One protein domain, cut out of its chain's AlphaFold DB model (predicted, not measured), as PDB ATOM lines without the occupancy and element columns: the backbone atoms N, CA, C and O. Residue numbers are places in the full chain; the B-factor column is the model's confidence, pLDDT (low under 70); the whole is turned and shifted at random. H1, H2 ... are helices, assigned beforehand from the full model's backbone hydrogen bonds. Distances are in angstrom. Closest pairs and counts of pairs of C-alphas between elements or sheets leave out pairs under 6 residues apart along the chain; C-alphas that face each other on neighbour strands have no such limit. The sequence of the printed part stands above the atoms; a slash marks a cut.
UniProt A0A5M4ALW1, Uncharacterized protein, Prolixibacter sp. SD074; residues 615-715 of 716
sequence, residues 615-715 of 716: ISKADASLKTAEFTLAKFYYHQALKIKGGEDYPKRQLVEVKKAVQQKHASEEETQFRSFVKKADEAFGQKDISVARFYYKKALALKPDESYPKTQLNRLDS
ATOM      1  N   ILE A 615     155.780 -76.981 338.971       96.81
ATOM      2  CA  ILE A 615     156.735 -75.867 338.836       96.81
ATOM      3  C   ILE A 615     157.714 -75.856 340.015       96.81
ATOM      4  O   ILE A 615     158.918 -75.918 339.798       96.81
ATOM      5  N   SER A 616     157.217 -75.911 341.254       96.06
ATOM      6  CA  SER A 616     158.051 -75.923 342.465       96.06
ATOM      7  C   SER A 616     159.064 -77.079 342.479       96.06
ATOM      8  O   SER A 616     160.243 -76.882 342.778       96.06
ATOM      9  N   LYS A 617     158.647 -78.287 342.066       88.38
ATOM     10  CA  LYS A 617     159.547 -79.448 341.930       88.38
ATOM     11  C   LYS A 617     160.558 -79.283 340.795       88.38
ATOM     12  O   LYS A 617     161.706 -79.688 340.947       88.38
ATOM     13  N   ALA A 618     160.155 -78.689 339.673       83.94
ATOM     14  CA  ALA A 618     161.044 -78.442 338.546       83.94
ATOM     15  C   ALA A 618     162.120 -77.396 338.879       83.94
ATOM     16  O   ALA A 618     163.298 -77.641 338.627       83.94
ATOM     17  N   ASP A 619     161.726 -76.289 339.512       94.56
ATOM     18  CA  ASP A 619     162.616 -75.223 339.979       94.56
ATOM     19  C   ASP A 619     163.588 -75.743 341.052       94.56
ATOM     20  O   ASP A 619     164.781 -75.430 341.022       94.56
ATOM     21  N   ALA A 620     163.111 -76.595 341.970       93.81
ATOM     22  CA  ALA A 620     163.952 -77.259 342.965       93.81
ATOM     23  C   ALA A 620     164.990 -78.194 342.318       93.81
ATOM     24  O   ALA A 620     166.178 -78.061 342.612       93.81
ATOM     25  N   SER A 621     164.575 -79.074 341.395       81.62
ATOM     26  CA  SER A 621     165.498 -79.956 340.662       81.62
ATOM     27  C   SER A 621     166.456 -79.193 339.735       81.62
ATOM     28  O   SER A 621     167.577 -79.635 339.501       81.62
ATOM     29  N   LEU A 622     166.064 -78.026 339.211       86.50
ATOM     30  CA  LEU A 622     166.971 -77.150 338.464       86.50
ATOM     31  C   LEU A 622     168.034 -76.553 339.399       86.50
ATOM     32  O   LEU A 622     169.221 -76.570 339.072       86.50
ATOM     33  N   LYS A 623     167.631 -76.103 340.594       90.19
ATOM     34  CA  LYS A 623     168.533 -75.564 341.623       90.19
ATOM     35  C   LYS A 623     169.524 -76.603 342.173       90.19
ATOM     36  O   LYS A 623     170.629 -76.224 342.549       90.19
ATOM     37  N   THR A 624     169.169 -77.891 342.198       82.12
ATOM     38  CA  THR A 624     170.076 -79.002 342.566       82.12
ATOM     39  C   THR A 624     170.899 -79.550 341.390       82.12
ATOM     40  O   THR A 624     171.660 -80.498 341.574       82.12
ATOM     41  N   ALA A 625     170.786 -78.961 340.191       80.56
ATOM     42  CA  ALA A 625     171.395 -79.440 338.942       80.56
ATOM     43  C   ALA A 625     170.957 -80.862 338.506       80.56
ATOM     44  O   ALA A 625     171.608 -81.510 337.681       80.56
ATOM     45  N   GLU A 626     169.806 -81.331 338.990       77.00
ATOM     46  CA  GLU A 626     169.130 -82.561 338.566       77.00
ATOM     47  C   GLU A 626     168.346 -82.330 337.262       77.00
ATOM     48  O   GLU A 626     167.126 -82.497 337.181       77.00
ATOM     49  N   PHE A 627     169.056 -81.921 336.208       76.00
ATOM     50  CA  PHE A 627     168.468 -81.416 334.961       76.00
ATOM     51  C   PHE A 627     167.437 -82.358 334.310       76.00
ATOM     52  O   PHE A 627     166.474 -81.893 333.700       76.00
ATOM     53  N   THR A 628     167.587 -83.677 334.475       63.94
ATOM     54  CA  THR A 628     166.622 -84.681 333.998       63.94
ATOM     55  C   THR A 628     165.286 -84.614 334.748       63.94
ATOM     56  O   THR A 628     164.233 -84.677 334.109       63.94
ATOM     57  N   LEU A 629     165.302 -84.437 336.077       62.06
ATOM     58  CA  LEU A 629     164.085 -84.261 336.878       62.06
ATOM     59  C   LEU A 629     163.456 -82.885 336.640       62.06
ATOM     60  O   LEU A 629     162.245 -82.805 336.446       62.06
ATOM     61  N   ALA A 630     164.269 -81.827 336.538       76.19
ATOM     62  CA  ALA A 630     163.794 -80.490 336.175       76.19
ATOM     63  C   ALA A 630     163.030 -80.516 334.838       76.19
ATOM     64  O   ALA A 630     161.870 -80.105 334.758       76.19
ATOM     65  N   LYS A 631     163.641 -81.108 333.800       72.50
ATOM     66  CA  LYS A 631     163.016 -81.307 332.486       72.50
ATOM     67  C   LYS A 631     161.719 -82.115 332.576       72.50
ATOM     68  O   LYS A 631     160.724 -81.737 331.958       72.50
ATOM     69  N   PHE A 632     161.712 -83.216 333.330       71.38
ATOM     70  CA  PHE A 632     160.515 -84.034 333.529       71.38
ATOM     71  C   PHE A 632     159.377 -83.222 334.158       71.38
ATOM     72  O   PHE A 632     158.278 -83.192 333.604       71.38
ATOM     73  N   TYR A 633     159.628 -82.524 335.268       78.56
ATOM     74  CA  TYR A 633     158.591 -81.788 335.989       78.56
ATOM     75  C   TYR A 633     158.059 -80.571 335.209       78.56
ATOM     76  O   TYR A 633     156.839 -80.409 335.151       78.56
ATOM     77  N   TYR A 634     158.898 -79.804 334.494       81.62
ATOM     78  CA  TYR A 634     158.403 -78.752 333.585       81.62
ATOM     79  C   TYR A 634     157.527 -79.320 332.454       81.62
ATOM     80  O   TYR A 634     156.516 -78.713 332.092       81.62
ATOM     81  N   HIS A 635     157.846 -80.504 331.917       77.44
ATOM     82  CA  HIS A 635     156.975 -81.170 330.942       77.44
ATOM     83  C   HIS A 635     155.657 -81.675 331.557       77.44
ATOM     84  O   HIS A 635     154.644 -81.663 330.861       77.44
ATOM     85  N   GLN A 636     155.619 -82.088 332.831       81.25
ATOM     86  CA  GLN A 636     154.347 -82.413 333.498       81.25
ATOM     87  C   GLN A 636     153.506 -81.150 333.741       81.25
ATOM     88  O   GLN A 636     152.313 -81.166 333.449       81.25
ATOM     89  N   ALA A 637     154.115 -80.034 334.160       88.50
ATOM     90  CA  ALA A 637     153.431 -78.743 334.271       88.50
ATOM     91  C   ALA A 637     152.796 -78.317 332.928       88.50
ATOM     92  O   ALA A 637     151.620 -77.955 332.877       88.50
ATOM     93  N   LEU A 638     153.519 -78.473 331.813       85.31
ATOM     94  CA  LEU A 638     153.003 -78.192 330.466       85.31
ATOM     95  C   LEU A 638     151.887 -79.141 329.993       85.31
ATOM     96  O   LEU A 638     151.084 -78.738 329.157       85.31
ATOM     97  N   LYS A 639     151.758 -80.364 330.525       85.12
ATOM     98  CA  LYS A 639     150.570 -81.203 330.255       85.12
ATOM     99  C   LYS A 639     149.313 -80.686 330.956       85.12
ATOM    100  O   LYS A 639     148.209 -80.968 330.505       85.12
ATOM    101  N   ILE A 640     149.477 -79.951 332.055       84.75
ATOM    102  CA  ILE A 640     148.378 -79.381 332.843       84.75
ATOM    103  C   ILE A 640     147.965 -78.014 332.276       84.75
ATOM    104  O   ILE A 640     146.771 -77.733 332.150       84.75
ATOM    105  N   LYS A 641     148.945 -77.183 331.889       86.19
ATOM    106  CA  LYS A 641     148.739 -75.860 331.277       86.19
ATOM    107  C   LYS A 641     149.724 -75.627 330.117       86.19
ATOM    108  O   LYS A 641     150.717 -74.920 330.254       86.19
ATOM    109  N   GLY A 642     149.444 -76.201 328.944       75.81
ATOM    110  CA  GLY A 642     150.343 -76.128 327.773       75.81
ATOM    111  C   GLY A 642     150.580 -74.722 327.202       75.81
ATOM    112  O   GLY A 642     151.556 -74.502 326.485       75.81
ATOM    113  N   GLY A 643     149.722 -73.758 327.547       80.81
ATOM    114  CA  GLY A 643     149.890 -72.354 327.175       80.81
ATOM    115  C   GLY A 643     151.040 -71.641 327.896       80.81
ATOM    116  O   GLY A 643     151.550 -70.665 327.360       80.81
ATOM    117  N   GLU A 644     151.500 -72.131 329.049       90.06
ATOM    118  CA  GLU A 644     152.359 -71.375 329.975       90.06
ATOM    119  C   GLU A 644     153.806 -71.199 329.499       90.06
ATOM    120  O   GLU A 644     154.527 -72.172 329.280       90.06
ATOM    121  N   ASP A 645     154.279 -69.955 329.396       89.88
ATOM    122  CA  ASP A 645     155.632 -69.672 328.896       89.88
ATOM    123  C   ASP A 645     156.744 -69.852 329.934       89.88
ATOM    124  O   ASP A 645     157.902 -70.032 329.555       89.88
ATOM    125  N   TYR A 646     156.431 -69.820 331.233       93.81
ATOM    126  CA  TYR A 646     157.431 -70.015 332.288       93.81
ATOM    127  C   TYR A 646     158.169 -71.365 332.158       93.81
ATOM    128  O   TYR A 646     159.387 -71.341 331.954       93.81
ATOM    129  N   PRO A 647     157.491 -72.535 332.161       92.12
ATOM    130  CA  PRO A 647     158.163 -73.820 331.965       92.12
ATOM    131  C   PRO A 647     158.818 -73.951 330.579       92.12
ATOM    132  O   PRO A 647     159.861 -74.592 330.471       92.12
ATOM    133  N   LYS A 648     158.280 -73.316 329.521       86.69
ATOM    134  CA  LYS A 648     158.926 -73.304 328.189       86.69
ATOM    135  C   LYS A 648     160.289 -72.607 328.233       86.69
ATOM    136  O   LYS A 648     161.257 -73.146 327.705       86.69
ATOM    137  N   ARG A 649     160.380 -71.439 328.888       93.88
ATOM    138  CA  ARG A 649     161.645 -70.705 329.075       93.88
ATOM    139  C   ARG A 649     162.624 -71.491 329.945       93.88
ATOM    140  O   ARG A 649     163.776 -71.650 329.549       93.88
ATOM    141  N   GLN A 650     162.169 -72.053 331.066       91.88
ATOM    142  CA  GLN A 650     163.052 -72.836 331.935       91.88
ATOM    143  C   GLN A 650     163.587 -74.104 331.253       91.88
ATOM    144  O   GLN A 650     164.746 -74.450 331.442       91.88
ATOM    145  N   LEU A 651     162.819 -74.754 330.371       79.06
ATOM    146  CA  LEU A 651     163.315 -75.876 329.559       79.06
ATOM    147  C   LEU A 651     164.472 -75.491 328.611       79.06
ATOM    148  O   LEU A 651     165.301 -76.348 328.291       79.06
ATOM    149  N   VAL A 652     164.568 -74.224 328.187       87.50
ATOM    150  CA  VAL A 652     165.713 -73.709 327.410       87.50
ATOM    151  C   VAL A 652     166.933 -73.502 328.310       87.50
ATOM    152  O   VAL A 652     168.029 -73.937 327.954       87.50
ATOM    153  N   GLU A 653     166.754 -72.924 329.500       87.12
ATOM    154  CA  GLU A 653     167.848 -72.751 330.466       87.12
ATOM    155  C   GLU A 653     168.356 -74.099 331.017       87.12
ATOM    156  O   GLU A 653     169.565 -74.293 331.107       87.12
ATOM    157  N   VAL A 654     167.483 -75.090 331.240       80.69
ATOM    158  CA  VAL A 654     167.869 -76.485 331.544       80.69
ATOM    159  C   VAL A 654     168.764 -77.061 330.438       80.69
ATOM    160  O   VAL A 654     169.805 -77.646 330.731       80.69
ATOM    161  N   LYS A 655     168.400 -76.885 329.158       75.88
ATOM    162  CA  LYS A 655     169.208 -77.363 328.018       75.88
ATOM    163  C   LYS A 655     170.595 -76.706 328.001       75.88
ATOM    164  O   LYS A 655     171.596 -77.394 327.816       75.88
ATOM    165  N   LYS A 656     170.647 -75.393 328.220       82.38
ATOM    166  CA  LYS A 656     171.872 -74.584 328.265       82.38
ATOM    167  C   LYS A 656     172.772 -74.961 329.449       82.38
ATOM    168  O   LYS A 656     173.972 -75.131 329.254       82.38
ATOM    169  N   ALA A 657     172.202 -75.192 330.631       80.19
ATOM    170  CA  ALA A 657     172.930 -75.639 331.818       80.19
ATOM    171  C   ALA A 657     173.532 -77.049 331.647       80.19
ATOM    172  O   ALA A 657     174.674 -77.277 332.042       80.19
ATOM    173  N   VAL A 658     172.822 -77.973 330.985       70.50
ATOM    174  CA  VAL A 658     173.369 -79.291 330.596       70.50
ATOM    175  C   VAL A 658     174.570 -79.138 329.656       70.50
ATOM    176  O   VAL A 658     175.608 -79.753 329.887       70.50
ATOM    177  N   GLN A 659     174.466 -78.288 328.628       70.69
ATOM    178  CA  GLN A 659     175.570 -78.036 327.691       70.69
ATOM    179  C   GLN A 659     176.785 -77.394 328.385       70.69
ATOM    180  O   GLN A 659     177.917 -77.804 328.142       70.69
ATOM    181  N   GLN A 660     176.560 -76.443 329.297       75.38
ATOM    182  CA  GLN A 660     177.621 -75.832 330.107       75.38
ATOM    183  C   GLN A 660     178.275 -76.832 331.073       75.38
ATOM    184  O   GLN A 660     179.493 -76.796 331.248       75.38
ATOM    185  N   LYS A 661     177.499 -77.750 331.668       70.94
ATOM    186  CA  LYS A 661     178.040 -78.811 332.527       70.94
ATOM    187  C   LYS A 661     178.949 -79.759 331.743       70.94
ATOM    188  O   LYS A 661     180.062 -79.996 332.196       70.94
ATOM    189  N   HIS A 662     178.534 -80.228 330.565       63.06
ATOM    190  CA  HIS A 662     179.384 -81.092 329.738       63.06
ATOM    191  C   HIS A 662     180.688 -80.399 329.318       63.06
ATOM    192  O   HIS A 662     181.756 -80.963 329.536       63.06
ATOM    193  N   ALA A 663     180.635 -79.142 328.866       67.81
ATOM    194  CA  ALA A 663     181.845 -78.373 328.555       67.81
ATOM    195  C   ALA A 663     182.774 -78.185 329.779       67.81
ATOM    196  O   ALA A 663     183.997 -78.159 329.646       67.81
ATOM    197  N   SER A 664     182.215 -78.085 330.992       69.94
ATOM    198  CA  SER A 664     182.983 -78.009 332.244       69.94
ATOM    199  C   SER A 664     183.583 -79.360 332.666       69.94
ATOM    200  O   SER A 664     184.693 -79.403 333.201       69.94
ATOM    201  N   GLU A 665     182.894 -80.470 332.397       68.81
ATOM    202  CA  GLU A 665     183.400 -81.832 332.601       68.81
ATOM    203  C   GLU A 665     184.525 -82.161 331.604       68.81
ATOM    204  O   GLU A 665     185.556 -82.700 332.010       68.81
ATOM    205  N   GLU A 666     184.385 -81.763 330.338       69.75
ATOM    206  CA  GLU A 666     185.420 -81.850 329.297       69.75
ATOM    207  C   GLU A 666     186.658 -81.014 329.659       69.75
ATOM    208  O   GLU A 666     187.774 -81.528 329.624       69.75
ATOM    209  N   GLU A 667     186.477 -79.766 330.106       74.62
ATOM    210  CA  GLU A 667     187.555 -78.901 330.616       74.62
ATOM    211  C   GLU A 667     188.275 -79.520 331.832       74.62
ATOM    212  O   GLU A 667     189.502 -79.455 331.951       74.62
ATOM    213  N   THR A 668     187.529 -80.175 332.727       74.00
ATOM    214  CA  THR A 668     188.087 -80.849 333.911       74.00
ATOM    215  C   THR A 668     188.895 -82.092 333.520       74.00
ATOM    216  O   THR A 668     189.999 -82.305 334.030       74.00
ATOM    217  N   GLN A 669     188.389 -82.901 332.585       68.88
ATOM    218  CA  GLN A 669     189.099 -84.071 332.058       68.88
ATOM    219  C   GLN A 669     190.336 -83.665 331.247       68.88
ATOM    220  O   GLN A 669     191.402 -84.253 331.433       68.88
ATOM    221  N   PHE A 670     190.233 -82.610 330.433       81.56
ATOM    222  CA  PHE A 670     191.348 -82.000 329.712       81.56
ATOM    223  C   PHE A 670     192.474 -81.610 330.677       81.56
ATOM    224  O   PHE A 670     193.591 -82.112 330.549       81.56
ATOM    225  N   ARG A 671     192.171 -80.816 331.716       83.44
ATOM    226  CA  ARG A 671     193.148 -80.437 332.756       83.44
ATOM    227  C   ARG A 671     193.731 -81.647 333.491       83.44
ATOM    228  O   ARG A 671     194.919 -81.647 333.804       83.44
ATOM    229  N   SER A 672     192.934 -82.690 333.740       85.25
ATOM    230  CA  SER A 672     193.413 -83.935 334.358       85.25
ATOM    231  C   SER A 672     194.410 -84.687 333.469       85.25
ATOM    232  O   SER A 672     195.417 -85.185 333.971       85.25
ATOM    233  N   PHE A 673     194.169 -84.754 332.155       81.06
ATOM    234  CA  PHE A 673     195.100 -85.374 331.211       81.06
ATOM    235  C   PHE A 673     196.363 -84.534 331.008       81.06
ATOM    236  O   PHE A 673     197.447 -85.107 331.031       81.06
ATOM    237  N   VAL A 674     196.261 -83.204 330.907       88.44
ATOM    238  CA  VAL A 674     197.442 -82.322 330.850       88.44
ATOM    239  C   VAL A 674     198.317 -82.514 332.093       88.44
ATOM    240  O   VAL A 674     199.480 -82.876 331.951       88.44
ATOM    241  N   LYS A 675     197.745 -82.440 333.305       93.38
ATOM    242  CA  LYS A 675     198.490 -82.645 334.560       93.38
ATOM    243  C   LYS A 675     199.207 -84.001 334.620       93.38
ATOM    244  O   LYS A 675     200.368 -84.053 335.003       93.38
ATOM    245  N   LYS A 676     198.545 -85.088 334.203       85.44
ATOM    246  CA  LYS A 676     199.154 -86.434 334.151       85.44
ATOM    247  C   LYS A 676     200.268 -86.541 333.109       85.44
ATOM    248  O   LYS A 676     201.216 -87.294 333.311       85.44
ATOM    249  N   ALA A 677     200.155 -85.808 332.003       81.88
ATOM    250  CA  ALA A 677     201.191 -85.751 330.984       81.88
ATOM    251  C   ALA A 677     202.418 -84.963 331.465       81.88
ATOM    252  O   ALA A 677     203.538 -85.436 331.292       81.88
ATOM    253  N   ASP A 678     202.204 -83.826 332.136       91.06
ATOM    254  CA  ASP A 678     203.261 -83.014 332.752       91.06
ATOM    255  C   ASP A 678     204.006 -83.800 333.849       91.06
ATOM    256  O   ASP A 678     205.237 -83.799 333.899       91.06
ATOM    257  N   GLU A 679     203.268 -84.525 334.698       91.19
ATOM    258  CA  GLU A 679     203.820 -85.397 335.746       91.19
ATOM    259  C   GLU A 679     204.672 -86.533 335.163       91.19
ATOM    260  O   GLU A 679     205.806 -86.738 335.602       91.19
ATOM    261  N   ALA A 680     204.166 -87.237 334.145       83.44
ATOM    262  CA  ALA A 680     204.910 -88.290 333.453       83.44
ATOM    263  C   ALA A 680     206.151 -87.739 332.726       83.44
ATOM    264  O   ALA A 680     207.222 -88.345 332.782       83.44
ATOM    265  N   PHE A 681     206.048 -86.558 332.107       85.06
ATOM    266  CA  PHE A 681     207.167 -85.910 331.425       85.06
ATOM    267  C   PHE A 681     208.271 -85.498 332.409       85.06
ATOM    268  O   PHE A 681     209.449 -85.752 332.150       85.06
ATOM    269  N   GLY A 682     207.905 -84.957 333.577       84.19
ATOM    270  CA  GLY A 682     208.844 -84.670 334.667       84.19
ATOM    271  C   GLY A 682     209.550 -85.921 335.208       84.19
ATOM    272  O   GLY A 682     210.728 -85.861 335.560       84.19
ATOM    273  N   GLN A 683     208.867 -87.070 335.202       87.81
ATOM    274  CA  GLN A 683     209.433 -88.386 335.539       87.81
ATOM    275  C   GLN A 683     210.240 -89.029 334.391       87.81
ATOM    276  O   GLN A 683     210.814 -90.100 334.578       87.81
ATOM    277  N   LYS A 684     210.328 -88.370 333.225       83.56
ATOM    278  CA  LYS A 684     210.935 -88.863 331.974       83.56
ATOM    279  C   LYS A 684     210.235 -90.081 331.350       83.56
ATOM    280  O   LYS A 684     210.807 -90.712 330.462       83.56
ATOM    281  N   ASP A 685     208.989 -90.376 331.722       80.00
ATOM    282  CA  ASP A 685     208.156 -91.331 330.985       80.00
ATOM    283  C   ASP A 685     207.563 -90.648 329.742       80.00
ATOM    284  O   ASP A 685     206.420 -90.180 329.706       80.00
ATOM    285  N   ILE A 686     208.398 -90.573 328.702       80.88
ATOM    286  CA  ILE A 686     208.083 -89.970 327.400       80.88
ATOM    287  C   ILE A 686     206.849 -90.641 326.765       80.88
ATOM    288  O   ILE A 686     206.063 -89.984 326.080       80.88
ATOM    289  N   SER A 687     206.641 -91.938 327.011       67.25
ATOM    290  CA  SER A 687     205.535 -92.721 326.448       67.25
ATOM    291  C   SER A 687     204.195 -92.369 327.096       67.25
ATOM    292  O   SER A 687     203.229 -92.066 326.389       67.25
ATOM    293  N   VAL A 688     204.134 -92.350 328.430       66.38
ATOM    294  CA  VAL A 688     202.922 -91.992 329.183       66.38
ATOM    295  C   VAL A 688     202.607 -90.499 329.044       66.38
ATOM    296  O   VAL A 688     201.437 -90.139 328.883       66.38
ATOM    297  N   ALA A 689     203.624 -89.633 328.980       75.06
ATOM    298  CA  ALA A 689     203.448 -88.216 328.659       75.06
ATOM    299  C   ALA A 689     202.809 -88.019 327.272       75.06
ATOM    300  O   ALA A 689     201.757 -87.384 327.146       75.06
ATOM    301  N   ARG A 690     203.385 -88.638 326.228       82.06
ATOM    302  CA  ARG A 690     202.870 -88.581 324.846       82.06
ATOM    303  C   ARG A 690     201.437 -89.119 324.746       82.06
ATOM    304  O   ARG A 690     200.626 -88.559 324.007       82.06
ATOM    305  N   PHE A 691     201.096 -90.164 325.503       76.88
ATOM    306  CA  PHE A 691     199.735 -90.705 325.587       76.88
ATOM    307  C   PHE A 691     198.740 -89.710 326.203       76.88
ATOM    308  O   PHE A 691     197.683 -89.456 325.616       76.88
ATOM    309  N   TYR A 692     199.061 -89.116 327.356       76.38
ATOM    310  CA  TYR A 692     198.131 -88.215 328.037       76.38
ATOM    311  C   TYR A 692     197.987 -86.847 327.348       76.38
ATOM    312  O   TYR A 692     196.859 -86.364 327.253       76.38
ATOM    313  N   TYR A 693     199.039 -86.269 326.749       80.75
ATOM    314  CA  TYR A 693     198.876 -85.068 325.911       80.75
ATOM    315  C   TYR A 693     198.001 -85.346 324.677       80.75
ATOM    316  O   TYR A 693     197.152 -84.523 324.334       80.75
ATOM    317  N   LYS A 694     198.129 -86.520 324.036       82.19
ATOM    318  CA  LYS A 694     197.232 -86.911 322.931       82.19
ATOM    319  C   LYS A 694     195.785 -87.100 323.397       82.19
ATOM    320  O   LYS A 694     194.876 -86.700 322.678       82.19
ATOM    321  N   LYS A 695     195.545 -87.612 324.614       79.19
ATOM    322  CA  LYS A 695     194.194 -87.639 325.213       79.19
ATOM    323  C   LYS A 695     193.644 -86.250 325.546       79.19
ATOM    324  O   LYS A 695     192.447 -86.039 325.386       79.19
ATOM    325  N   ALA A 696     194.486 -85.303 325.955       80.38
ATOM    326  CA  ALA A 696     194.072 -83.912 326.124       80.38
ATOM    327  C   ALA A 696     193.626 -83.303 324.778       80.38
ATOM    328  O   ALA A 696     192.525 -82.767 324.685       80.38
ATOM    329  N   LEU A 697     194.410 -83.472 323.707       84.19
ATOM    330  CA  LEU A 697     194.024 -82.991 322.370       84.19
ATOM    331  C   LEU A 697     192.819 -83.725 321.768       84.19
ATOM    332  O   LEU A 697     192.088 -83.128 320.990       84.19
ATOM    333  N   ALA A 698     192.561 -84.979 322.146       80.38
ATOM    334  CA  ALA A 698     191.343 -85.680 321.738       80.38
ATOM    335  C   ALA A 698     190.062 -85.067 322.344       80.38
ATOM    336  O   ALA A 698     189.002 -85.184 321.738       80.38
ATOM    337  N   LEU A 699     190.154 -84.404 323.506       75.31
ATOM    338  CA  LEU A 699     189.053 -83.619 324.081       75.31
ATOM    339  C   LEU A 699     189.007 -82.187 323.533       75.31
ATOM    340  O   LEU A 699     187.925 -81.651 323.317       75.31
ATOM    341  N   LYS A 700     190.167 -81.553 323.322       81.81
ATOM    342  CA  LYS A 700     190.267 -80.170 322.827       81.81
ATOM    343  C   LYS A 700     191.350 -80.059 321.739       81.81
ATOM    344  O   LYS A 700     192.497 -79.728 322.056       81.81
ATOM    345  N   PRO A 701     191.010 -80.311 320.459       77.56
ATOM    346  CA  PRO A 701     191.983 -80.378 319.363       77.56
ATOM    347  C   PRO A 701     192.755 -79.084 319.095       77.56
ATOM    348  O   PRO A 701     193.842 -79.133 318.523       77.56
ATOM    349  N   ASP A 702     192.229 -77.928 319.502       82.62
ATOM    350  CA  ASP A 702     192.826 -76.623 319.203       82.62
ATOM    351  C   ASP A 702     193.910 -76.180 320.196       82.62
ATOM    352  O   ASP A 702     194.813 -75.434 319.810       82.62
ATOM    353  N   GLU A 703     193.907 -76.715 321.418       86.81
ATOM    354  CA  GLU A 703     194.748 -76.258 322.534       86.81
ATOM    355  C   GLU A 703     196.255 -76.309 322.218       86.81
ATOM    356  O   GLU A 703     196.808 -77.327 321.793       86.81
ATOM    357  N   SER A 704     196.946 -75.187 322.432       85.69
ATOM    358  CA  SER A 704     198.339 -74.991 322.002       85.69
ATOM    359  C   SER A 704     199.371 -75.628 322.935       85.69
ATOM    360  O   SER A 704     200.438 -76.055 322.479       85.69
ATOM    361  N   TYR A 705     199.068 -75.730 324.232       89.12
ATOM    362  CA  TYR A 705     200.008 -76.251 325.226       89.12
ATOM    363  C   TYR A 705     200.357 -77.735 324.997       89.12
ATOM    364  O   TYR A 705     201.547 -78.029 324.844       89.12
ATOM    365  N   PRO A 706     199.396 -78.677 324.853       86.75
ATOM    366  CA  PRO A 706     199.738 -80.085 324.648       86.75
ATOM    367  C   PRO A 706     200.414 -80.340 323.293       86.75
ATOM    368  O   PRO A 706     201.285 -81.200 323.208       86.75
ATOM    369  N   LYS A 707     200.079 -79.564 322.245       87.81
ATOM    370  CA  LYS A 707     200.781 -79.600 320.944       87.81
ATOM    371  C   LYS A 707     202.259 -79.246 321.108       87.81
ATOM    372  O   LYS A 707     203.126 -79.961 320.619       87.81
ATOM    373  N   THR A 708     202.539 -78.170 321.842       91.44
ATOM    374  CA  THR A 708     203.908 -77.707 322.109       91.44
ATOM    375  C   THR A 708     204.716 -78.745 322.895       91.44
ATOM    376  O   THR A 708     205.864 -79.005 322.545       91.44
ATOM    377  N   GLN A 709     204.126 -79.386 323.913       86.56
ATOM    378  CA  GLN A 709     204.826 -80.435 324.667       86.56
ATOM    379  C   GLN A 709     205.003 -81.730 323.860       86.56
ATOM    380  O   GLN A 709     206.044 -82.366 323.979       86.56
ATOM    381  N   LEU A 710     204.059 -82.099 322.984       81.50
ATOM    382  CA  LEU A 710     204.233 -83.225 322.055       81.50
ATOM    383  C   LEU A 710     205.394 -82.991 321.083       81.50
ATOM    384  O   LEU A 710     206.276 -83.836 320.993       81.50
ATOM    385  N   ASN A 711     205.466 -81.815 320.453       86.88
ATOM    386  CA  ASN A 711     206.589 -81.459 319.579       86.88
ATOM    387  C   ASN A 711     207.943 -81.512 320.317       86.88
ATOM    388  O   ASN A 711     208.959 -81.838 319.712       86.88
ATOM    389  N   ARG A 712     207.957 -81.214 321.626       83.44
ATOM    390  CA  ARG A 712     209.146 -81.314 322.485       83.44
ATOM    391  C   ARG A 712     209.486 -82.757 322.878       83.44
ATOM    392  O   ARG A 712     210.659 -83.102 322.949       83.44
ATOM    393  N   LEU A 713     208.484 -83.601 323.133       78.38
ATOM    394  CA  LEU A 713     208.656 -85.045 323.365       78.38
ATOM    395  C   LEU A 713     209.167 -85.777 322.119       78.38
ATOM    396  O   LEU A 713     209.807 -86.814 322.247       78.38
ATOM    397  N   ASP A 714     208.857 -85.257 320.931       75.69
ATOM    398  CA  ASP A 714     209.298 -85.786 319.637       75.69
ATOM    399  C   ASP A 714     210.672 -85.210 319.202       75.69
ATOM    400  O   ASP A 714     211.179 -85.560 318.138       75.69
ATOM    401  N   SER A 715     211.299 -84.362 320.036       71.62
ATOM    402  CA  SER A 715     212.660 -83.817 319.862       71.62
ATOM    403  C   SER A 715     213.653 -84.274 320.950       71.62
ATOM    404  O   SER A 715     214.663 -83.601 321.171       71.62
TER     405      SER A 715
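This is residues 615 to 715 of the 716 residues of an uncharacterized protein of Prolixibacter sp. SD074 (UniProt A0A5M4ALW1). One long helix, H3, makes a rod with a pair of short helices at each end: H2 packs on its first part with H1 folded on H2, and H4 packs on its last part with H5 folded on H4. The 101 printed residues hold helices H1 to H5 in chain order and no named strand: all helix, extended, radius of gyration of the C-alphas 21.1 A, spans 65 by 21 by 14 A.

Start at H1, residues 615 to 623, which touches H2, residues 627 to 640, closest at C-alphas 618 and 630, 4.2 A. H2 touches H3, residues 645 to 682, at residues 647 to 658 alone, closest at C-alphas 634 and 647, 5.2 A. H4, residues 686 to 699, touches H3 at residues 666 to 681 alone, closest at C-alphas 677 and 689, 4.1 A. H5, residues 704 to 713, touches H4, closest at C-alphas 693 and 706, 5.2 A. H3, H4 and H5 form an up and down bundle, each running against the one before. Every O i to N i+4 pair is within hydrogen-bond range in H1, H2, H4 and H5, and 33 of 34 in H3.

Find C-alpha 645 at (155.632, -69.672, 328.896); H3 runs 55.6 A to C-alpha 682 at (208.844, -84.670, 334.667).

The printed part has no cut, and its four links are tight. Look for pLDDT under 70 at residues 628 to 629, 662 to 666, 669 and 687 to 688.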